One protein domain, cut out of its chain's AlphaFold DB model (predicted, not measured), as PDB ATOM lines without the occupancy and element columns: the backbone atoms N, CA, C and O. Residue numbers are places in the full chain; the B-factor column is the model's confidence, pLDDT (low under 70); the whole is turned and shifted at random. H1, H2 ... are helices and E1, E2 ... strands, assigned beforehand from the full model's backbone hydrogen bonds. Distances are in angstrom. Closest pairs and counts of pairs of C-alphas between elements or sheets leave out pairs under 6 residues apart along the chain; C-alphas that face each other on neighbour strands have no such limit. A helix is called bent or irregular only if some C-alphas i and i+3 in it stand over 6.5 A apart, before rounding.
ATOM      1  N   PRO A 202     -90.352 -40.020 230.721       52.81
ATOM      2  CA  PRO A 202     -89.253 -39.296 231.379       52.81
ATOM      3  C   PRO A 202     -88.534 -38.336 230.423       52.81
ATOM      4  O   PRO A 202     -87.314 -38.193 230.451       52.81
ATOM      5  N   TYR A 203     -89.288 -37.729 229.516       59.75
ATOM      6  CA  TYR A 203     -88.813 -36.817 228.507       59.75
ATOM      7  C   TYR A 203     -89.839 -35.728 228.277       59.75
ATOM      8  O   TYR A 203     -91.046 -35.960 228.201       59.75
ATOM      9  N   VAL A 204     -89.315 -34.536 228.077       64.06
ATOM     10  CA  VAL A 204     -90.072 -33.323 227.834       64.06
ATOM     11  C   VAL A 204     -89.661 -32.763 226.484       64.06
ATOM     12  O   VAL A 204     -88.513 -32.868 226.045       64.06
ATOM     13  N   ASN A 205     -90.640 -32.196 225.788       70.25
ATOM     14  CA  ASN A 205     -90.393 -31.511 224.532       70.25
ATOM     15  C   ASN A 205     -89.917 -30.094 224.849       70.25
ATOM     16  O   ASN A 205     -90.671 -29.305 225.418       70.25
ATOM     17  N   GLY A 206     -88.681 -29.786 224.466       73.75
ATOM     18  CA  GLY A 206     -88.165 -28.424 224.401       73.75
ATOM     19  C   GLY A 206     -88.209 -27.919 222.964       73.75
ATOM     20  O   GLY A 206     -88.172 -28.709 222.020       73.75
ATOM     21  N   ASN A 207     -88.271 -26.607 222.769       81.06
ATOM     22  CA  ASN A 207     -88.062 -26.017 221.447       81.06
ATOM     23  C   ASN A 207     -86.680 -25.382 221.376       81.06
ATOM     24  O   ASN A 207     -86.262 -24.706 222.308       81.06
ATOM     25  N   VAL A 208     -85.984 -25.561 220.259       84.88
ATOM     26  CA  VAL A 208     -84.702 -24.914 219.987       84.88
ATOM     27  C   VAL A 208     -84.844 -24.050 218.747       84.88
ATOM     28  O   VAL A 208     -85.245 -24.520 217.683       84.88
ATOM     29  N   SER A 209     -84.500 -22.777 218.890       89.69
ATOM     30  CA  SER A 209     -84.372 -21.839 217.788       89.69
ATOM     31  C   SER A 209     -82.906 -21.485 217.582       89.69
ATOM     32  O   SER A 209     -82.268 -20.940 218.478       89.69
ATOM     33  N   VAL A 210     -82.367 -21.773 216.402       91.00
ATOM     34  CA  VAL A 210     -80.987 -21.456 216.026       91.00
ATOM     35  C   VAL A 210     -80.986 -20.270 215.074       91.00
ATOM     36  O   VAL A 210     -81.694 -20.280 214.069       91.00
ATOM     37  N   TYR A 211     -80.160 -19.273 215.364       93.00
ATOM     38  CA  TYR A 211     -79.938 -18.090 214.546       93.00
ATOM     39  C   TYR A 211     -78.468 -18.024 214.168       93.00
ATOM     40  O   TYR A 211     -77.592 -18.052 215.032       93.00
ATOM     41  N   THR A 212     -78.184 -17.910 212.877       92.25
ATOM     42  CA  THR A 212     -76.807 -17.801 212.396       92.25
ATOM     43  C   THR A 212     -76.555 -16.481 211.711       92.25
ATOM     44  O   THR A 212     -77.431 -15.932 211.052       92.25
ATOM     45  N   TYR A 213     -75.329 -15.994 211.851       92.50
ATOM     46  CA  TYR A 213     -74.811 -14.837 211.146       92.50
ATOM     47  C   TYR A 213     -73.497 -15.244 210.489       92.50
ATOM     48  O   TYR A 213     -72.425 -15.188 211.104       92.50
ATOM     49  N   TYR A 214     -73.594 -15.696 209.240       91.06
ATOM     50  CA  TYR A 214     -72.447 -16.141 208.460       91.06
ATOM     51  C   TYR A 214     -71.971 -15.035 207.519       91.06
ATOM     52  O   TYR A 214     -72.752 -14.520 206.721       91.06
ATOM     53  N   GLN A 215     -70.687 -14.679 207.602       90.19
ATOM     54  CA  GLN A 215     -70.055 -13.691 206.728       90.19
ATOM     55  C   GLN A 215     -69.254 -14.396 205.629       90.19
ATOM     56  O   GLN A 215     -68.347 -15.171 205.921       90.19
ATOM     57  N   TRP A 216     -69.540 -14.075 204.369       86.88
ATOM     58  CA  TRP A 216     -68.772 -14.551 203.222       86.88
ATOM     59  C   TRP A 216     -67.608 -13.608 202.916       86.88
ATOM     60  O   TRP A 216     -67.801 -12.402 202.762       86.88
ATOM     61  N   THR A 217     -66.406 -14.164 202.779       79.62
ATOM     62  CA  THR A 217     -65.184 -13.412 202.444       79.62
ATOM     63  C   THR A 217     -64.806 -13.516 200.969       79.62
ATOM     64  O   THR A 217     -64.356 -12.535 200.385       79.62
ATOM     65  N   ASP A 218     -65.032 -14.678 200.350       74.38
ATOM     66  CA  ASP A 218     -64.440 -15.020 199.045       74.38
ATOM     67  C   ASP A 218     -65.465 -15.224 197.920       74.38
ATOM     68  O   ASP A 218     -65.109 -15.540 196.781       74.38
ATOM     69  N   ILE A 219     -66.751 -15.025 198.209       72.31
ATOM     70  CA  ILE A 219     -67.830 -15.187 197.233       72.31
ATOM     71  C   ILE A 219     -68.356 -13.819 196.816       72.31
ATOM     72  O   ILE A 219     -68.663 -12.976 197.644       72.31
ATOM     73  N   THR A 220     -68.481 -13.598 195.508       67.50
ATOM     74  CA  THR A 220     -69.053 -12.362 194.934       67.50
ATOM     75  C   THR A 220     -70.132 -12.637 193.882       67.50
ATOM     76  O   THR A 220     -70.737 -11.707 193.353       67.50
ATOM     77  N   SER A 221     -70.374 -13.912 193.555       67.50
ATOM     78  CA  SER A 221     -71.132 -14.334 192.371       67.50
ATOM     79  C   SER A 221     -72.000 -15.579 192.591       67.50
ATOM     80  O   SER A 221     -72.310 -16.289 191.635       67.50
ATOM     81  N   ALA A 222     -72.399 -15.877 193.826       68.19
ATOM     82  CA  ALA A 222     -73.484 -16.825 194.079       68.19
ATOM     83  C   ALA A 222     -74.800 -16.068 194.294       68.19
ATOM     84  O   ALA A 222     -74.803 -14.933 194.767       68.19
ATOM     85  N   GLN A 223     -75.917 -16.704 193.940       68.12
ATOM     86  CA  GLN A 223     -77.260 -16.200 194.260       68.12
ATOM     87  C   GLN A 223     -77.876 -16.980 195.407       68.12
ATOM     88  O   GLN A 223     -78.429 -16.376 196.319       68.12
ATOM     89  N   THR A 224     -77.716 -18.301 195.367       81.69
ATOM     90  CA  THR A 224     -78.310 -19.234 196.316       81.69
ATOM     91  C   THR A 224     -77.240 -19.848 197.206       81.69
ATOM     92  O   THR A 224     -76.220 -20.354 196.722       81.69
ATOM     93  N   VAL A 225     -77.519 -19.821 198.503       84.94
ATOM     94  CA  VAL A 225     -76.780 -20.488 199.566       84.94
ATOM     95  C   VAL A 225     -77.672 -21.550 200.178       84.94
ATOM     96  O   VAL A 225     -78.857 -21.328 200.426       84.94
ATOM     97  N   TYR A 226     -77.065 -22.695 200.415       87.56
ATOM     98  CA  TYR A 226     -77.634 -23.824 201.110       87.56
ATOM     99  C   TYR A 226     -76.981 -23.907 202.481       87.56
ATOM    100  O   TYR A 226     -75.779 -23.656 202.616       87.56
ATOM    101  N   CYS A 227     -77.775 -24.221 203.489       86.44
ATOM    102  CA  CYS A 227     -77.294 -24.425 204.838       86.44
ATOM    103  C   CYS A 227     -77.978 -25.641 205.432       86.44
ATOM    104  O   CYS A 227     -79.207 -25.691 205.454       86.44
ATOM    105  N   ASP A 228     -77.175 -26.558 205.949       87.06
ATOM    106  CA  ASP A 228     -77.656 -27.707 206.691       87.06
ATOM    107  C   ASP A 228     -77.313 -27.506 208.158       87.06
ATOM    108  O   ASP A 228     -76.168 -27.249 208.536       87.06
ATOM    109  N   PHE A 229     -78.331 -27.616 208.999       84.44
ATOM    110  CA  PHE A 229     -78.145 -27.662 210.436       84.44
ATOM    111  C   PHE A 229     -78.279 -29.079 210.929       84.44
ATOM    112  O   PHE A 229     -79.194 -29.800 210.533       84.44
ATOM    113  N   ILE A 230     -77.406 -29.423 211.864       85.88
ATOM    114  CA  ILE A 230     -77.463 -30.639 212.646       85.88
ATOM    115  C   ILE A 230     -77.399 -30.221 214.113       85.88
ATOM    116  O   ILE A 230     -76.384 -29.727 214.596       85.88
ATOM    117  N   LEU A 231     -78.502 -30.406 214.822       85.19
ATOM    118  CA  LEU A 231     -78.576 -30.249 216.265       85.19
ATOM    119  C   LEU A 231     -78.504 -31.641 216.887       85.19
ATOM    120  O   LEU A 231     -79.243 -32.534 216.486       85.19
ATOM    121  N   GLY A 232     -77.616 -31.835 217.847       81.12
ATOM    122  CA  GLY A 232     -77.433 -33.091 218.550       81.12
ATOM    123  C   GLY A 232     -77.734 -32.957 220.035       81.12
ATOM    124  O   GLY A 232     -77.357 -31.969 220.659       81.12
ATOM    125  N   VAL A 233     -78.391 -33.959 220.614       79.69
ATOM    126  CA  VAL A 233     -78.564 -34.106 222.064       79.69
ATOM    127  C   VAL A 233     -77.770 -35.330 222.497       79.69
ATOM    128  O   VAL A 233     -78.109 -36.441 222.094       79.69
ATOM    129  N   ARG A 234     -76.728 -35.152 223.311       78.44
ATOM    130  CA  ARG A 234     -75.946 -36.243 223.907       78.44
ATOM    131  C   ARG A 234     -76.337 -36.429 225.368       78.44
ATOM    132  O   ARG A 234     -76.186 -35.506 226.159       78.44
ATOM    133  N   TYR A 235     -76.791 -37.612 225.761       75.12
ATOM    134  CA  TYR A 235     -77.125 -37.888 227.164       75.12
ATOM    135  C   TYR A 235     -75.862 -38.182 227.973       75.12
ATOM    136  O   TYR A 235     -75.045 -39.009 227.572       75.12
ATOM    137  N   ASN A 236     -75.695 -37.556 229.140       71.50
ATOM    138  CA  ASN A 236     -74.499 -37.751 229.963       71.50
ATOM    139  C   ASN A 236     -74.416 -39.178 230.526       71.50
ATOM    140  O   ASN A 236     -73.321 -39.732 230.634       71.50
ATOM    141  N   SER A 237     -75.555 -39.794 230.852       67.12
ATOM    142  CA  SER A 237     -75.613 -41.126 231.465       67.12
ATOM    143  C   SER A 237     -75.255 -42.253 230.490       67.12
ATOM    144  O   SER A 237     -74.463 -43.131 230.829       67.12
ATOM    145  N   THR A 238     -75.810 -42.228 229.274       68.00
ATOM    146  CA  THR A 238     -75.626 -43.287 228.266       68.00
ATOM    147  C   THR A 238     -74.606 -42.941 227.188       68.00
ATOM    148  O   THR A 238     -74.184 -43.831 226.454       68.00
ATOM    149  N   GLN A 239     -74.204 -41.669 227.077       74.06
ATOM    150  CA  GLN A 239     -73.412 -41.121 225.964       74.06
ATOM    151  C   GLN A 239     -74.076 -41.282 224.590       74.06
ATOM    152  O   GLN A 239     -73.427 -41.103 223.560       74.06
ATOM    153  N   LYS A 240     -75.370 -41.609 224.558       69.56
ATOM    154  CA  LYS A 240     -76.123 -41.744 223.316       69.56
ATOM    155  C   LYS A 240     -76.470 -40.378 222.754       69.56
ATOM    156  O   LYS A 240     -76.722 -39.441 223.511       69.56
ATOM    157  N   GLU A 241     -76.503 -40.294 221.431       75.69
ATOM    158  CA  GLU A 241     -76.766 -39.063 220.703       75.69
ATOM    159  C   GLU A 241     -78.021 -39.167 219.849       75.69
ATOM    160  O   GLU A 241     -78.220 -40.147 219.128       75.69
ATOM    161  N   TYR A 242     -78.825 -38.115 219.890       73.06
ATOM    162  CA  TYR A 242     -80.003 -37.932 219.056       73.06
ATOM    163  C   TYR A 242     -79.773 -36.738 218.147       73.06
ATOM    164  O   TYR A 242     -79.406 -35.668 218.623       73.06
ATOM    165  N   TRP A 243     -79.965 -36.933 216.847       76.94
ATOM    166  CA  TRP A 243     -79.587 -35.973 215.819       76.94
ATOM    167  C   TRP A 243     -80.843 -35.455 215.125       76.94
ATOM    168  O   TRP A 243     -81.690 -36.221 214.673       76.94
ATOM    169  N   TYR A 244     -80.939 -34.141 215.022       75.31
ATOM    170  CA  TYR A 244     -82.008 -33.415 214.365       75.31
ATOM    171  C   TYR A 244     -81.364 -32.667 213.209       75.31
ATOM    172  O   TYR A 244     -80.454 -31.876 213.446       75.31
ATOM    173  N   SER A 245     -81.839 -32.852 211.977       79.88
ATOM    174  CA  SER A 245     -81.308 -32.108 210.833       79.88
ATOM    175  C   SER A 245     -82.373 -31.368 210.038       79.88
ATOM    176  O   SER A 245     -83.546 -31.756 210.016       79.88
ATOM    177  N   LYS A 246     -81.960 -30.268 209.407       80.38
ATOM    178  CA  LYS A 246     -82.786 -29.518 208.465       80.38
ATOM    179  C   LYS A 246     -81.925 -28.729 207.489       80.38
ATOM    180  O   LYS A 246     -80.999 -28.036 207.902       80.38
ATOM    181  N   ASP A 247     -82.304 -28.804 206.221       83.19
ATOM    182  CA  ASP A 247     -81.735 -28.042 205.123       83.19
ATOM    183  C   ASP A 247     -82.525 -26.752 204.868       83.19
ATOM    184  O   ASP A 247     -83.749 -26.670 205.031       83.19
ATOM    185  N   PHE A 248     -81.803 -25.712 204.470       85.31
ATOM    186  CA  PHE A 248     -82.335 -24.391 204.172       85.31
ATOM    187  C   PHE A 248     -81.742 -23.877 202.870       85.31
ATOM    188  O   PHE A 248     -80.537 -23.947 202.646       85.31
ATOM    189  N   GLU A 249     -82.589 -23.272 202.042       87.81
ATOM    190  CA  GLU A 249     -82.172 -22.545 200.850       87.81
ATOM    191  C   GLU A 249     -82.488 -21.060 201.029       87.81
ATOM    192  O   GLU A 249     -83.618 -20.685 201.356       87.81
ATOM    193  N   GLN A 250     -81.497 -20.200 200.809       84.00
ATOM    194  CA  GLN A 250     -81.676 -18.759 200.922       84.00
ATOM    195  C   GLN A 250     -80.797 -17.971 199.957       84.00
ATOM    196  O   GLN A 250     -79.751 -18.429 199.500       84.00
ATOM    197  N   ASN A 251     -81.220 -16.742 199.666       82.50
ATOM    198  CA  ASN A 251     -80.442 -15.840 198.829       82.50
ATOM    199  C   ASN A 251     -79.314 -15.170 199.621       82.50
ATOM    200  O   ASN A 251     -79.451 -14.886 200.811       82.50
ATOM    201  N   LEU A 252     -78.220 -14.863 198.931       80.44
ATOM    202  CA  LEU A 252     -77.170 -13.976 199.431       80.44
ATOM    203  C   LEU A 252     -77.660 -12.529 199.497       80.44
ATOM    204  O   LEU A 252     -78.337 -12.052 198.583       80.44
ATOM    205  N   PHE A 253     -77.276 -11.810 200.549       82.88
ATOM    206  CA  PHE A 253     -77.563 -10.385 200.666       82.88
ATOM    207  C   PHE A 253     -76.384  -9.611 201.249       82.88
ATOM    208  O   PHE A 253     -75.565 -10.132 202.002       82.88
ATOM    209  N   ILE A 254     -76.308  -8.339 200.865       84.69
ATOM    210  CA  ILE A 254     -75.349  -7.386 201.414       84.69
ATOM    211  C   ILE A 254     -76.044  -6.666 202.565       84.69
ATOM    212  O   ILE A 254     -77.137  -6.120 202.386       84.69
ATOM    213  N   ASP A 255     -75.437  -6.689 203.745       83.38
ATOM    214  CA  ASP A 255     -75.976  -6.006 204.909       83.38
ATOM    215  C   ASP A 255     -75.774  -4.481 204.851       83.38
ATOM    216  O   ASP A 255     -75.149  -3.916 203.951       83.38
ATOM    217  N   LYS A 256     -76.300  -3.789 205.864       80.12
ATOM    218  CA  LYS A 256     -76.173  -2.331 206.012       80.12
ATOM    219  C   LYS A 256     -74.725  -1.839 206.166       80.12
ATOM    220  O   LYS A 256     -74.475  -0.657 205.953       80.12
ATOM    221  N   ASN A 257     -73.797  -2.717 206.545       80.31
ATOM    222  CA  ASN A 257     -72.378  -2.424 206.720       80.31
ATOM    223  C   ASN A 257     -71.555  -2.794 205.470       80.31
ATOM    224  O   ASN A 257     -70.336  -2.634 205.471       80.31
ATOM    225  N   GLY A 258     -72.207  -3.257 204.396       81.38
ATOM    226  CA  GLY A 258     -71.558  -3.676 203.155       81.38
ATOM    227  C   GLY A 258     -70.987  -5.095 203.192       81.38
ATOM    228  O   GLY A 258     -70.295  -5.486 202.253       81.38
ATOM    229  N   MET A 259     -71.260  -5.868 204.244       87.62
ATOM    230  CA  MET A 259     -70.814  -7.252 204.378       87.62
ATOM    231  C   MET A 259     -71.739  -8.181 203.596       87.62
ATOM    232  O   MET A 259     -72.961  -8.056 203.667       87.62
ATOM    233  N   LEU A 260     -71.165  -9.141 202.874       87.31
ATOM    234  CA  LEU A 260     -71.940 -10.211 202.257       87.31
ATOM    235  C   LEU A 260     -72.248 -11.263 203.321       87.31
ATOM    236  O   LEU A 260     -71.333 -11.909 203.833       87.31
ATOM    237  N   VAL A 261     -73.521 -11.412 203.679       86.56
ATOM    238  CA  VAL A 261     -73.922 -12.235 204.822       86.56
ATOM    239  C   VAL A 261     -75.096 -13.144 204.495       86.56
ATOM    240  O   VAL A 261     -75.851 -12.937 203.542       86.56
ATOM    241  N   ASN A 262     -75.249 -14.158 205.334       87.56
ATOM    242  CA  ASN A 262     -76.367 -15.072 205.329       87.56
ATOM    243  C   ASN A 262     -76.861 -15.282 206.758       87.56
ATOM    244  O   ASN A 262     -76.096 -15.717 207.619       87.56
ATOM    245  N   ASN A 263     -78.149 -14.996 206.971       87.62
ATOM    246  CA  ASN A 263     -78.811 -15.183 208.256       87.62
ATOM    247  C   ASN A 263     -79.810 -16.332 208.147       87.62
ATOM    248  O   ASN A 263     -80.968 -16.104 207.794       87.62
ATOM    249  N   VAL A 264     -79.340 -17.559 208.375       85.62
ATOM    250  CA  VAL A 264     -80.208 -18.741 208.347       85.62
ATOM    251  C   VAL A 264     -80.736 -18.979 209.753       85.62
ATOM    252  O   VAL A 264     -79.948 -19.055 210.700       85.62
ATOM    253  N   ASN A 265     -82.052 -19.139 209.878       88.56
ATOM    254  CA  ASN A 265     -82.679 -19.406 211.164       88.56
ATOM    255  C   ASN A 265     -83.457 -20.719 211.119       88.56
ATOM    256  O   ASN A 265     -84.342 -20.898 210.276       88.56
ATOM    257  N   TRP A 266     -83.179 -21.597 212.073       87.81
ATOM    258  CA  TRP A 266     -83.998 -22.762 212.351       87.81
ATOM    259  C   TRP A 266     -84.893 -22.459 213.542       87.81
ATOM    260  O   TRP A 266     -84.434 -22.499 214.670       87.81
ATOM    261  N   LEU A 267     -86.155 -22.125 213.284       87.81
ATOM    262  CA  LEU A 267     -87.097 -21.722 214.328       87.81
ATOM    263  C   LEU A 267     -87.879 -22.907 214.891       87.81
ATOM    264  O   LEU A 267     -88.251 -23.810 214.133       87.81
ATOM    265  N   ASP A 268     -88.150 -22.831 216.195       80.25
ATOM    266  CA  ASP A 268     -89.077 -23.678 216.953       80.25
ATOM    267  C   ASP A 268     -88.901 -25.174 216.671       80.25
ATOM    268  O   ASP A 268     -89.867 -25.924 216.499       80.25
ATOM    269  N   LYS A 269     -87.645 -25.631 216.580       81.88
ATOM    270  CA  LYS A 269     -87.376 -27.052 216.413       81.88
ATOM    271  C   LYS A 269     -87.671 -27.762 217.717       81.88
ATOM    272  O   LYS A 269     -86.904 -27.653 218.667       81.88
ATOM    273  N   THR A 270     -88.738 -28.543 217.734       77.62
ATOM    274  CA  THR A 270     -88.992 -29.444 218.852       77.62
ATOM    275  C   THR A 270     -87.882 -30.492 218.941       77.62
ATOM    276  O   THR A 270     -87.577 -31.177 217.956       77.62
ATOM    277  N   VAL A 271     -87.275 -30.578 220.122       74.62
ATOM    278  CA  VAL A 271     -86.283 -31.574 220.519       74.62
ATOM    279  C   VAL A 271     -86.729 -32.258 221.797       74.62
ATOM    280  O   VAL A 271     -87.382 -31.661 222.655       74.62
ATOM    281  N   ARG A 272     -86.344 -33.519 221.935       70.88
ATOM    282  CA  ARG A 272     -86.603 -34.297 223.134       70.88
ATOM    283  C   ARG A 272     -85.448 -34.144 224.108       70.88
ATOM    284  O   ARG A 272     -84.299 -34.426 223.764       70.88
ATOM    285  N   LEU A 273     -85.784 -33.702 225.310       70.19
ATOM    286  CA  LEU A 273     -84.858 -33.522 226.415       70.19
ATOM    287  C   LEU A 273     -85.258 -34.493 227.531       70.19
ATOM    288  O   LEU A 273     -86.457 -34.687 227.747       70.19
ATOM    289  N   PRO A 274     -84.302 -35.151 228.201       61.94
ATOM    290  CA  PRO A 274     -84.585 -35.918 229.407       61.94
ATOM    291  C   PRO A 274     -85.351 -35.075 230.436       61.94
ATOM    292  O   PRO A 274     -84.983 -33.934 230.689       61.94
ATOM    293  N   ASP A 275     -86.410 -35.642 231.007       57.12
ATOM    294  CA  ASP A 275     -87.173 -35.090 232.128       57.12
ATOM    295  C   ASP A 275     -86.693 -35.778 233.410       57.12
ATOM    296  O   ASP A 275     -87.046 -36.929 233.693       57.12
ATOM    297  N   GLY A 276     -85.810 -35.107 234.148       53.12
ATOM    298  CA  GLY A 276     -85.359 -35.564 235.459       53.12
ATOM    299  C   GLY A 276     -83.981 -35.046 235.861       53.12
ATOM    300  O   GLY A 276     -83.028 -35.127 235.086       53.12
ATOM    301  N   ASP A 277     -83.878 -34.625 237.125       50.75
ATOM    302  CA  ASP A 277     -82.683 -34.073 237.790       50.75
ATOM    303  C   ASP A 277     -81.402 -34.937 237.646       50.75
ATOM    304  O   ASP A 277     -80.290 -34.447 237.834       50.75
ATOM    305  N   ASP A 278     -81.534 -36.228 237.310       48.19
ATOM    306  CA  ASP A 278     -80.429 -37.199 237.237       48.19
ATOM    307  C   ASP A 278     -79.936 -37.511 235.805       48.19
ATOM    308  O   ASP A 278     -78.964 -38.257 235.633       48.19
ATOM    309  N   ILE A 279     -80.568 -36.967 234.755       55.16
ATOM    310  CA  ILE A 279     -80.194 -37.236 233.354       55.16
ATOM    311  C   ILE A 279     -79.738 -35.939 232.682       55.16
ATOM    312  O   ILE A 279     -80.368 -35.428 231.762       55.16
ATOM    313  N   GLY A 280     -78.588 -35.417 233.115       61.72
ATOM    314  CA  GLY A 280     -77.942 -34.321 232.394       61.72
ATOM    315  C   GLY A 280     -77.724 -34.682 230.917       61.72
ATOM    316  O   GLY A 280     -77.415 -35.830 230.576       61.72
ATOM    317  N   TYR A 281     -77.859 -33.705 230.030       70.00
ATOM    318  CA  TYR A 281     -77.605 -33.844 228.598       70.00
ATOM    319  C   TYR A 281     -76.729 -32.693 228.112       70.00
ATOM    320  O   TYR A 281     -76.606 -31.675 228.774       70.00
ATOM    321  N   LYS A 282     -76.108 -32.856 226.949       76.56
ATOM    322  CA  LYS A 282     -75.355 -31.821 226.250       76.56
ATOM    323  C   LYS A 282     -75.988 -31.581 224.894       76.56
ATOM    324  O   LYS A 282     -76.210 -32.535 224.148       76.56
ATOM    325  N   LEU A 283     -76.248 -30.324 224.564       81.19
ATOM    326  CA  LEU A 283     -76.653 -29.942 223.219       81.19
ATOM    327  C   LEU A 283     -75.411 -29.580 222.413       81.19
ATOM    328  O   LEU A 283     -74.529 -28.890 222.918       81.19
ATOM    329  N   PHE A 284     -75.339 -30.026 221.165       85.56
ATOM    330  CA  PHE A 284     -74.311 -29.578 220.236       85.56
ATOM    331  C   PHE A 284     -74.914 -29.149 218.907       85.56
ATOM    332  O   PHE A 284     -75.864 -29.754 218.419       85.56
ATOM    333  N   LEU A 285     -74.346 -28.106 218.313       87.81
ATOM    334  CA  LEU A 285     -74.718 -27.629 216.989       87.81
ATOM    335  C   LEU A 285     -73.560 -27.852 216.022       87.81
ATOM    336  O   LEU A 285     -72.452 -27.372 216.260       87.81
ATOM    337  N   LEU A 286     -73.855 -28.528 214.917       88.06
ATOM    338  CA  LEU A 286     -73.026 -28.608 213.726       88.06
ATOM    339  C   LEU A 286     -73.759 -27.887 212.590       88.06
ATOM    340  O   LEU A 286     -74.977 -27.998 212.428       88.06
ATOM    341  N   THR A 287     -73.032 -27.082 211.826       88.50
ATOM    342  CA  THR A 287     -73.594 -26.338 210.696       88.50
ATOM    343  C   THR A 287     -72.729 -26.552 209.477       88.50
ATOM    344  O   THR A 287     -71.511 -26.420 209.553       88.50
ATOM    345  N   GLU A 288     -73.369 -26.820 208.353       89.19
ATOM    346  CA  GLU A 288     -72.747 -26.816 207.042       89.19
ATOM    347  C   GLU A 288     -73.352 -25.672 206.228       89.19
ATOM    348  O   GLU A 288     -74.551 -25.389 206.313       89.19
ATOM    349  N   ILE A 289     -72.537 -24.983 205.438       87.88
ATOM    350  CA  ILE A 289     -73.016 -23.903 204.581       87.88
ATOM    351  C   ILE A 289     -72.226 -23.861 203.282       87.88
ATOM    352  O   ILE A 289     -70.998 -23.810 203.275       87.88
ATOM    353  N   TRP A 290     -72.924 -23.850 202.153       87.62
ATOM    354  CA  TRP A 290     -72.292 -23.786 200.842       87.62
ATOM    355  C   TRP A 290     -73.131 -23.010 199.835       87.62
ATOM    356  O   TRP A 290     -74.353 -22.944 199.895       87.62
ATOM    357  N   ALA A 291     -72.463 -22.419 198.857       84.69
ATOM    358  CA  ALA A 291     -73.062 -21.632 197.797       84.69
ATOM    359  C   ALA A 291     -72.724 -22.236 196.437       84.69
ATOM    360  O   ALA A 291     -71.594 -22.673 196.195       84.69
ATOM    361  N   LYS A 292     -73.683 -22.186 195.512       80.75
ATOM    362  CA  LYS A 292     -73.439 -22.523 194.107       80.75
ATOM    363  C   LYS A 292     -73.055 -21.262 193.338       80.75
ATOM    364  O   LYS A 292     -73.841 -20.319 193.249       80.75
ATOM    365  N   LEU A 293     -71.858 -21.250 192.757       77.62
ATOM    366  CA  LEU A 293     -71.357 -20.106 191.989       77.62
ATOM    367  C   LEU A 293     -71.976 -20.075 190.580       77.62
ATOM    368  O   LEU A 293     -72.090 -21.106 189.919       77.62
ATOM    369  N   TYR A 294     -72.339 -18.888 190.079       70.38
ATOM    370  CA  TYR A 294     -72.923 -18.749 188.736       70.38
ATOM    371  C   TYR A 294     -71.981 -19.164 187.601       70.38
ATOM    372  O   TYR A 294     -72.433 -19.622 186.553       70.38
ATOM    373  N   SER A 295     -70.676 -18.953 187.779       66.25
ATOM    374  CA  SER A 295     -69.669 -19.135 186.729       66.25
ATOM    375  C   SER A 295     -69.271 -20.595 186.499       66.25
ATOM    376  O   SER A 295     -68.478 -20.871 185.597       66.25
ATOM    377  N   SER A 296     -69.802 -21.535 187.281       63.06
ATOM    378  CA  SER A 296     -69.352 -22.922 187.281       63.06
ATOM    379  C   SER A 296     -70.504 -23.906 187.492       63.06
ATOM    380  O   SER A 296     -71.234 -23.889 188.482       63.06
ATOM    381  N   ILE A 297     -70.649 -24.839 186.551       66.69
ATOM    382  CA  ILE A 297     -71.562 -25.970 186.713       66.69
ATOM    383  C   ILE A 297     -70.906 -26.953 187.684       66.69
ATOM    384  O   ILE A 297     -69.919 -27.598 187.343       66.69
ATOM    385  N   GLY A 298     -71.465 -27.059 188.890       65.38
ATOM    386  CA  GLY A 298     -71.096 -28.087 189.866       65.38
ATOM    387  C   GLY A 298     -69.999 -27.706 190.862       65.38
ATOM    388  O   GLY A 298     -69.605 -28.564 191.642       65.38
ATOM    389  N   VAL A 299     -69.519 -26.456 190.879       69.25
ATOM    390  CA  VAL A 299     -68.618 -25.997 191.950       69.25
ATOM    391  C   VAL A 299     -69.451 -25.398 193.076       69.25
ATOM    392  O   VAL A 299     -70.151 -24.401 192.881       69.25
ATOM    393  N   MET A 300     -69.350 -26.022 194.245       77.88
ATOM    394  CA  MET A 300     -69.872 -25.516 195.509       77.88
ATOM    395  C   MET A 300     -68.718 -24.889 196.296       77.88
ATOM    396  O   MET A 300     -67.611 -25.426 196.293       77.88
ATOM    397  N   SER A 301     -68.959 -23.745 196.934       79.06
ATOM    398  CA  SER A 301     -67.985 -23.054 197.787       79.06
ATOM    399  C   SER A 301     -68.600 -22.789 199.154       79.06
ATOM    400  O   SER A 301     -69.741 -22.348 199.226       79.06
ATOM    401  N   GLY A 302     -67.864 -23.067 200.226       80.94
ATOM    402  CA  GLY A 302     -68.345 -22.919 201.594       80.94
ATOM    403  C   GLY A 302     -67.616 -23.841 202.559       80.94
ATOM    404  O   GLY A 302     -66.547 -24.360 202.235       80.94
ATOM    405  N   GLU A 303     -68.206 -24.028 203.729       81.25
ATOM    406  CA  GLU A 303     -67.674 -24.830 204.823       81.25
ATOM    407  C   GLU A 303     -68.628 -26.000 205.072       81.25
ATOM    408  O   GLU A 303     -69.804 -25.803 205.366       81.25
ATOM    409  N   THR A 304     -68.123 -27.227 204.956       79.19
ATOM    410  CA  THR A 304     -68.874 -28.440 205.328       79.19
ATOM    411  C   THR A 304     -68.966 -28.615 206.841       79.19
ATOM    412  O   THR A 304     -69.671 -29.484 207.309       79.19
ATOM    413  N   GLU A 305     -68.226 -27.816 207.606       84.25
ATOM    414  CA  GLU A 305     -68.210 -27.825 209.060       84.25
ATOM    415  C   GLU A 305     -67.846 -26.409 209.532       84.25
ATOM    416  O   GLU A 305     -66.680 -26.010 209.495       84.25
ATOM    417  N   VAL A 306     -68.851 -25.608 209.887       86.81
ATOM    418  CA  VAL A 306     -68.662 -24.178 210.147       86.81
ATOM    419  C   VAL A 306     -67.988 -23.940 211.486       86.81
ATOM    420  O   VAL A 306     -68.556 -24.199 212.545       86.81
ATOM    421  N   SER A 307     -66.813 -23.317 211.436       89.81
ATOM    422  CA  SER A 307     -66.139 -22.818 212.633       89.81
ATOM    423  C   SER A 307     -66.679 -21.469 213.071       89.81
ATOM    424  O   SER A 307     -66.292 -20.438 212.512       89.81
ATOM    425  N   TRP A 308     -67.575 -21.464 214.054       92.00
ATOM    426  CA  TRP A 308     -68.125 -20.238 214.631       92.00
ATOM    427  C   TRP A 308     -67.066 -19.464 215.425       92.00
ATOM    428  O   TRP A 308     -66.215 -20.050 216.081       92.00
ATOM    429  N   TYR A 309     -67.101 -18.132 215.373       92.56
ATOM    430  CA  TYR A 309     -66.250 -17.295 216.224       92.56
ATOM    431  C   TYR A 309     -66.785 -17.261 217.657       92.56
ATOM    432  O   TYR A 309     -66.019 -17.343 218.616       92.56
ATOM    433  N   SER A 310     -68.104 -17.152 217.794       92.62
ATOM    434  CA  SER A 310     -68.788 -17.182 219.078       92.62
ATOM    435  C   SER A 310     -70.200 -17.733 218.934       92.62
ATOM    436  O   SER A 310     -70.857 -17.565 217.901       92.62
ATOM    437  N   VAL A 311     -70.658 -18.396 219.991       92.38
ATOM    438  CA  VAL A 311     -72.017 -18.917 220.117       92.38
ATOM    439  C   VAL A 311     -72.536 -18.556 221.498       92.38
ATOM    440  O   VAL A 311     -71.824 -18.702 222.491       92.38
ATOM    441  N   TYR A 312     -73.769 -18.064 221.541       91.94
ATOM    442  CA  TYR A 312     -74.475 -17.709 222.763       91.94
ATOM    443  C   TYR A 312     -75.811 -18.429 222.811       91.94
ATOM    444  O   TYR A 312     -76.417 -18.676 221.768       91.94
ATOM    445  N   TYR A 313     -76.294 -18.713 224.010       90.38
ATOM    446  CA  TYR A 313     -77.610 -19.291 224.208       90.38
ATOM    447  C   TYR A 313     -78.342 -18.648 225.390       90.38
ATOM    448  O   TYR A 313     -77.726 -18.045 226.271       90.38
ATOM    449  N   ARG A 314     -79.670 -18.754 225.387       88.25
ATOM    450  CA  ARG A 314     -80.539 -18.378 226.510       88.25
ATOM    451  C   ARG A 314     -81.809 -19.217 226.507       88.25
ATOM    452  O   ARG A 314     -82.270 -19.617 225.436       88.25
ATOM    453  N   ASN A 315     -82.398 -19.432 227.675       85.94
ATOM    454  CA  ASN A 315     -83.716 -20.045 227.779       85.94
ATOM    455  C   ASN A 315     -84.805 -18.971 227.795       85.94
ATOM    456  O   ASN A 315     -84.635 -17.902 228.387       85.94
ATOM    457  N   LYS A 316     -85.938 -19.279 227.172       84.81
ATOM    458  CA  LYS A 316     -87.188 -18.561 227.370       84.81
ATOM    459  C   LYS A 316     -88.165 -19.448 228.124       84.81
ATOM    460  O   LYS A 316     -88.646 -20.460 227.603       84.81
ATOM    461  N   GLU A 317     -88.485 -19.012 229.330       79.56
ATOM    462  CA  GLU A 317     -89.415 -19.677 230.219       79.56
ATOM    463  C   GLU A 317     -90.854 -19.614 229.698       79.56
ATOM    464  O   GLU A 317     -91.219 -18.802 228.841       79.56
ATOM    465  N   ASN A 318     -91.701 -20.500 230.221       73.12
ATOM    466  CA  ASN A 318     -93.093 -20.631 229.779       73.12
ATOM    467  C   ASN A 318     -93.958 -19.395 230.091       73.12
ATOM    468  O   ASN A 318     -94.982 -19.185 229.441       73.12
ATOM    469  N   ASP A 319     -93.562 -18.571 231.062       78.12
ATOM    470  CA  ASP A 319     -94.183 -17.273 231.359       78.12
ATOM    471  C   ASP A 319     -93.718 -16.147 230.412       78.12
ATOM    472  O   ASP A 319     -94.263 -15.040 230.436       78.12
ATOM    473  N   GLY A 320     -92.769 -16.451 229.521       80.12
ATOM    474  CA  GLY A 320     -92.205 -15.542 228.536       80.12
ATOM    475  C   GLY A 320     -90.972 -14.777 229.014       80.12
ATOM    476  O   GLY A 320     -90.448 -13.984 228.225       80.12
ATOM    477  N   GLU A 321     -90.507 -14.993 230.249       85.38
ATOM    478  CA  GLU A 321     -89.253 -14.421 230.735       85.38
ATOM    479  C   GLU A 321     -88.046 -15.080 230.054       85.38
ATOM    480  O   GLU A 321     -88.064 -16.254 229.691       85.38
ATOM    481  N   TYR A 322     -86.994 -14.296 229.834       87.62
ATOM    482  CA  TYR A 322     -85.752 -14.764 229.226       87.62
ATOM    483  C   TYR A 322     -84.653 -14.809 230.282       87.62
ATOM    484  O   TYR A 322     -84.498 -13.853 231.047       87.62
ATOM    485  N   SER A 323     -83.844 -15.868 230.264       87.38
ATOM    486  CA  SER A 323     -82.574 -15.878 230.981       87.38
ATOM    487  C   SER A 323     -81.604 -14.845 230.395       87.38
ATOM    488  O   SER A 323     -81.797 -14.313 229.294       87.38
ATOM    489  N   GLU A 324     -80.507 -14.595 231.111       89.06
ATOM    490  CA  GLU A 324     -79.357 -13.902 230.531       89.06
ATOM    491  C   GLU A 324     -78.764 -14.709 229.363       89.06
ATOM    492  O   GLU A 324     -79.080 -15.888 229.166       89.06
ATOM    493  N   TRP A 325     -77.918 -14.054 228.565       90.81
ATOM    494  CA  TRP A 325     -77.151 -14.721 227.517       90.81
ATOM    495  C   TRP A 325     -75.902 -15.367 228.100       90.81
ATOM    496  O   TRP A 325     -75.051 -14.684 228.673       90.81
ATOM    497  N   TYR A 326     -75.755 -16.662 227.857       88.25
ATOM    498  CA  TYR A 326     -74.587 -17.438 228.238       88.25
ATOM    499  C   TYR A 326     -73.755 -17.767 226.995       88.25
ATOM    500  O   TYR A 326     -74.326 -18.051 225.939       88.25
ATOM    501  N   PRO A 327     -72.416 -17.696 227.060       89.12
ATOM    502  CA  PRO A 327     -71.578 -18.235 225.996       89.12
ATOM    503  C   PRO A 327     -71.677 -19.766 225.985       89.12
ATOM    504  O   PRO A 327     -71.841 -20.371 227.040       89.12
ATOM    505  N   ALA A 328     -71.548 -20.379 224.808       87.38
ATOM    506  CA  ALA A 328     -71.395 -21.828 224.673       87.38
ATOM    507  C   ALA A 328     -70.266 -22.358 225.581       87.38
ATOM    508  O   ALA A 328     -69.218 -21.718 225.702       87.38
ATOM    509  N   ASP A 329     -70.483 -23.525 226.187       78.00
ATOM    510  CA  ASP A 329     -69.561 -24.157 227.140       78.00
ATOM    511  C   ASP A 329     -68.209 -24.459 226.504       78.00
ATOM    512  O   ASP A 329     -67.143 -24.182 227.057       78.00
ATOM    513  N   GLU A 330     -68.275 -25.057 225.319       82.50
ATOM    514  CA  GLU A 330     -67.125 -25.463 224.539       82.50
ATOM    515  C   GLU A 330     -67.403 -25.128 223.079       82.50
ATOM    516  O   GLU A 330     -68.466 -25.429 222.531       82.50
ATOM    517  N   LEU A 331     -66.422 -24.503 222.445       83.56
ATOM    518  CA  LEU A 331     -66.436 -24.226 221.021       83.56
ATOM    519  C   LEU A 331     -65.184 -24.875 220.438       83.56
ATOM    520  O   LEU A 331     -64.096 -24.296 220.454       83.56
ATOM    521  N   ASP A 332     -65.330 -26.133 220.027       73.94
ATOM    522  CA  ASP A 332     -64.297 -26.851 219.285       73.94
ATOM    523  C   ASP A 332     -64.535 -26.591 217.806       73.94
ATOM    524  O   ASP A 332     -65.681 -26.575 217.391       73.94
ATOM    525  N   THR A 333     -63.464 -26.365 217.048       69.50
ATOM    526  CA  THR A 333     -63.394 -26.185 215.589       69.50
ATOM    527  C   THR A 333     -64.725 -26.010 214.849       69.50
ATOM    528  O   THR A 333     -64.919 -24.917 214.348       69.50
ATOM    529  N   SER A 334     -65.627 -26.988 214.753       77.81
ATOM    530  CA  SER A 334     -66.940 -26.885 214.083       77.81
ATOM    531  C   SER A 334     -68.186 -27.180 214.944       77.81
ATOM    532  O   SER A 334     -69.313 -27.130 214.448       77.81
ATOM    533  N   LEU A 335     -68.000 -27.478 216.231       82.88
ATOM    534  CA  LEU A 335     -69.016 -27.902 217.192       82.88
ATOM    535  C   LEU A 335     -69.174 -26.880 218.318       82.88
ATOM    536  O   LEU A 335     -68.236 -26.606 219.070       82.88
ATOM    537  N   ALA A 336     -70.393 -26.369 218.478       83.38
ATOM    538  CA  ALA A 336     -70.753 -25.519 219.608       83.38
ATOM    539  C   ALA A 336     -71.557 -26.313 220.640       83.38
ATOM    540  O   ALA A 336     -72.668 -26.752 220.342       83.38
ATOM    541  N   TRP A 337     -71.003 -26.475 221.840       83.25
ATOM    542  CA  TRP A 337     -71.649 -27.135 222.971       83.25
ATOM    543  C   TRP A 337     -72.440 -26.130 223.808       83.25
ATOM    544  O   TRP A 337     -71.903 -25.123 224.261       83.25
ATOM    545  N   VAL A 338     -73.718 -26.416 224.025       78.44
ATOM    546  CA  VAL A 338     -74.630 -25.621 224.853       78.44
ATOM    547  C   VAL A 338     -74.907 -26.377 226.154       78.44
ATOM    548  O   VAL A 338     -75.086 -27.599 226.132       78.44
ATOM    549  N   ASP A 339     -74.885 -25.628 227.258       69.75
ATOM    550  CA  ASP A 339     -74.685 -26.091 228.636       69.75
ATOM    551  C   ASP A 339     -75.530 -27.279 229.088       69.75
ATOM    552  O   ASP A 339     -76.716 -27.403 228.763       69.75
ATOM    553  N   ALA A 340     -74.847 -28.116 229.872       51.31
ATOM    554  CA  ALA A 340     -75.262 -29.363 230.491       51.31
ATOM    555  C   ALA A 340     -75.781 -29.239 231.935       51.31
ATOM    556  O   ALA A 340     -76.038 -30.268 232.566       51.31
ATOM    557  N   THR A 341     -75.854 -28.022 232.480       51.28
ATOM    558  CA  THR A 341     -76.196 -27.748 233.887       51.28
ATOM    559  C   THR A 341     -77.545 -27.065 234.091       51.28
ATOM    560  O   THR A 341     -77.937 -26.836 235.234       51.28
ATOM    561  N   ILE A 342     -78.276 -26.767 233.014       53.72
ATOM    562  CA  ILE A 342     -79.653 -26.277 233.103       53.72
ATOM    563  C   ILE A 342     -80.588 -27.484 233.023       53.72
ATOM    564  O   ILE A 342     -80.615 -28.189 232.016       53.72
ATOM    565  N   ASP A 343     -81.347 -27.696 234.098       51.22
ATOM    566  CA  ASP A 343     -82.193 -28.877 234.307       51.22
ATOM    567  C   ASP A 343     -83.293 -29.035 233.238       51.22
ATOM    568  O   ASP A 343     -83.806 -30.133 233.032       51.22
ATOM    569  N   PHE A 344     -83.654 -27.955 232.530       57.53
ATOM    570  CA  PHE A 344     -84.684 -27.983 231.494       57.53
ATOM    571  C   PHE A 344     -84.630 -26.756 230.564       57.53
ATOM    572  O   PHE A 344     -84.626 -25.618 231.032       57.53
ATOM    573  N   TYR A 345     -84.672 -26.970 229.242       64.94
ATOM    574  CA  TYR A 345     -84.928 -25.902 228.266       64.94
ATOM    575  C   TYR A 345     -86.359 -25.981 227.735       64.94
ATOM    576  O   TYR A 345     -86.695 -26.833 226.913       64.94
ATOM    577  N   SER A 346     -87.191 -25.039 228.164       66.25
ATOM    578  CA  SER A 346     -88.552 -24.835 227.666       66.25
ATOM    579  C   SER A 346     -88.503 -24.363 226.210       66.25
ATOM    580  O   SER A 346     -89.099 -24.977 225.322       66.25
ATOM    581  N   ASN A 347     -87.745 -23.293 225.950       82.06
ATOM    582  CA  ASN A 347     -87.548 -22.729 224.616       82.06
ATOM    583  C   ASN A 347     -86.146 -22.101 224.518       82.06
ATOM    584  O   ASN A 347     -85.941 -20.939 224.870       82.06
ATOM    585  N   LEU A 348     -85.177 -22.872 224.039       86.25
ATOM    586  CA  LEU A 348     -83.791 -22.453 223.875       86.25
ATOM    587  C   LEU A 348     -83.621 -21.597 222.617       86.25
ATOM    588  O   LEU A 348     -84.019 -21.992 221.522       86.25
ATOM    589  N   GLU A 349     -82.951 -20.459 222.746       90.50
ATOM    590  CA  GLU A 349     -82.454 -19.681 221.611       90.50
ATOM    591  C   GLU A 349     -80.930 -19.786 221.560       90.50
ATOM    592  O   GLU A 349     -80.266 -19.530 222.559       90.50
ATOM    593  N   ILE A 350     -80.382 -20.134 220.395       91.50
ATOM    594  CA  ILE A 350     -78.943 -20.217 220.122       91.50
ATOM    595  C   ILE A 350     -78.611 -19.203 219.030       91.50
ATOM    596  O   ILE A 350     -79.247 -19.198 217.978       91.50
ATOM    597  N   VAL A 351     -77.604 -18.362 219.249       94.00
ATOM    598  CA  VAL A 351     -77.146 -17.355 218.284       94.00
ATOM    599  C   VAL A 351     -75.667 -17.561 217.986       94.00
ATOM    600  O   VAL A 351     -74.845 -17.561 218.900       94.00
ATOM    601  N   CYS A 352     -75.328 -17.706 216.706       93.81
ATOM    602  CA  CYS A 352     -73.976 -18.009 216.242       93.81
ATOM    603  C   CYS A 352     -73.432 -16.891 215.346       93.81
ATOM    604  O   CYS A 352     -74.092 -16.479 214.388       93.81
ATOM    605  N   PHE A 353     -72.207 -16.435 215.614       93.94
ATOM    606  CA  PHE A 353     -71.517 -15.407 214.831       93.94
ATOM    607  C   PHE A 353     -70.240 -15.974 214.221       93.94
ATOM    608  O   PHE A 353     -69.402 -16.539 214.923       93.94
ATOM    609  N   LYS A 354     -70.078 -15.852 212.898       92.50
ATOM    610  CA  LYS A 354     -68.937 -16.449 212.181       92.50
ATOM    611  C   LYS A 354     -67.614 -15.717 212.418       92.50
ATOM    612  O   LYS A 354     -66.557 -16.337 212.397       92.50
ATOM    613  N   THR A 355     -67.664 -14.408 212.625       91.81
ATOM    614  CA  THR A 355     -66.492 -13.535 212.762       91.81
ATOM    615  C   THR A 355     -66.693 -12.538 213.900       91.81
ATOM    616  O   THR A 355     -67.814 -12.320 214.369       91.81
ATOM    617  N   LYS A 356     -65.612 -11.885 214.331       92.25
ATOM    618  CA  LYS A 356     -65.717 -10.782 215.291       92.25
ATOM    619  C   LYS A 356     -66.487  -9.606 214.693       92.25
ATOM    620  O   LYS A 356     -67.335  -9.022 215.357       92.25
ATOM    621  N   GLU A 357     -66.242  -9.297 213.424       91.75
ATOM    622  CA  GLU A 357     -66.885  -8.199 212.710       91.75
ATOM    623  C   GLU A 357     -68.410  -8.367 212.662       91.75
ATOM    624  O   GLU A 357     -69.147  -7.410 212.914       91.75
ATOM    625  N   ILE A 358     -68.899  -9.584 212.389       91.62
ATOM    626  CA  ILE A 358     -70.341  -9.841 212.360       91.62
ATOM    627  C   ILE A 358     -70.940  -9.876 213.772       91.62
ATOM    628  O   ILE A 358     -72.051  -9.382 213.968       91.62
ATOM    629  N   GLN A 359     -70.203 -10.360 214.775       93.50
ATOM    630  CA  GLN A 359     -70.628 -10.261 216.172       93.50
ATOM    631  C   GLN A 359     -70.809  -8.796 216.586       93.50
ATOM    632  O   GLN A 359     -71.879  -8.423 217.063       93.50
ATOM    633  N   ASP A 360     -69.810  -7.946 216.355       92.00
ATOM    634  CA  ASP A 360     -69.849  -6.532 216.743       92.00
ATOM    635  C   ASP A 360     -71.006  -5.781 216.047       92.00
ATOM    636  O   ASP A 360     -71.613  -4.871 216.620       92.00
ATOM    637  N   ALA A 361     -71.377  -6.199 214.830       91.06
ATOM    638  CA  ALA A 361     -72.486  -5.626 214.069       91.06
ATOM    639  C   ALA A 361     -73.889  -6.073 214.538       91.06
ATOM    640  O   ALA A 361     -74.858  -5.306 214.400       91.06
ATOM    641  N   TYR A 362     -74.029  -7.299 215.054       92.19
ATOM    642  CA  TYR A 362     -75.336  -7.931 215.283       92.19
ATOM    643  C   TYR A 362     -75.635  -8.309 216.737       92.19
ATOM    644  O   TYR A 362     -76.809  -8.313 217.101       92.19
ATOM    645  N   ALA A 363     -74.637  -8.536 217.592       93.38
ATOM    646  CA  ALA A 363     -74.827  -8.963 218.984       93.38
ATOM    647  C   ALA A 363     -75.735  -8.012 219.787       93.38
ATOM    648  O   ALA A 363     -76.622  -8.451 220.518       93.38
ATOM    649  N   SER A 364     -75.598  -6.699 219.576       92.44
ATOM    650  CA  SER A 364     -76.423  -5.690 220.255       92.44
ATOM    651  C   SER A 364     -77.923  -5.794 219.945       92.44
ATOM    652  O   SER A 364     -78.739  -5.422 220.785       92.44
ATOM    653  N   GLN A 365     -78.306  -6.335 218.781       92.38
ATOM    654  CA  GLN A 365     -79.714  -6.549 218.408       92.38
ATOM    655  C   GLN A 365     -80.368  -7.631 219.275       92.38
ATOM    656  O   GLN A 365     -81.579  -7.614 219.474       92.38
TER     657      GLN A 365
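This is residues 202 to 365 of the 372 residues of an uncharacterized protein of Bacteroides sp. 2_2_4 (UniProt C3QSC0). Two strongly twisted sheets lie face to face as an elongated sandwich, E2, E3, E6, E7, E9 and E10 in one and E1, E4, E5, E8 and E11 in the other, and the short helix H1 covers part of the second sheet on its side away from the first. Long strands such as E1, E2, E3 and E6 make the length, and the chain changes sheet six times. The printed part has 164 residues, with eleven named strands, E1 to E11, and then H1; its class is mostly strand. Both sheets are branched, the first antiparallel, the second mixed. The whole is compact, with a radius of gyration of the C-alphas of 16.7 A and spans of 54 by 33 by 25 A.

In the larger sheet, E2 is residues 222 to 235, 39.4 A long, E3 241 to 251, 32.1 A, E6 281 to 293, 39.6 A, E7 300 to 303, E9 330 to 332 and E10 335 to 338. In the other, E1 is residues 203 to 215, 36.9 A, from C-alpha 203 at (-88.813, -36.817, 228.507); E4 is 260 to 262, E5 265 to 274, 24.7 A, E8 310 to 315, 17.5 A, and E11 347 to 353, 20.2 A. H1, residues 356 to 365, is 15.0 A long and ends at C-alpha 365 at (-79.714, -6.549, 218.408).

E6 has E2 on one side, antiparallel, with N 286 and O 230 2.8 A apart, and E7 and E10 on the other side, with N 291 and O 301 at 2.7 A and N 338 and O 283 at 2.8 A. E2 and E3 form a hairpin, with N 229 and O 246 at 2.9 A; E9 and E10 form another, with N 335 and O 332 at 2.7 A. The strands of the two sheets stand at 34 degrees. E1 is antiparallel to E5, with N 206 and O 271 at 2.9 A, and to E4, with N 214 and O 262 at 3.0 A. It is parallel to E11, with N 211 and O 350 at 2.8 A. E8 is antiparallel to E11, with N 312 and O 351 at 2.9 A. E5 bends by 59 degrees at residue 268. H1 is on this sheet, at a height over the sheet of 8.3 A, over E11 and only just over E1, where 3 of its C-alphas fall; it runs along the strands, at 17 degrees to E11 on the local plane. The C-alphas of Phe 353 and Gln 359 are the closest of E11 and H1, 5.4 A apart. H1 is irregular, with C-alphas 361 and 364 7.3 A apart, and 4 of 6 O i to N i+4 pairs are within hydrogen-bond range.

The C-alphas farthest apart, of Asp 277 and Ser 295, are 54.8 A apart. The printed part has no cut. The link from E8 to E9, residues 316 to 329, is long. The mean pLDDT of the printed part is 80.0; 31 residues are under 70, among them 274 to 280 and 339 to 346.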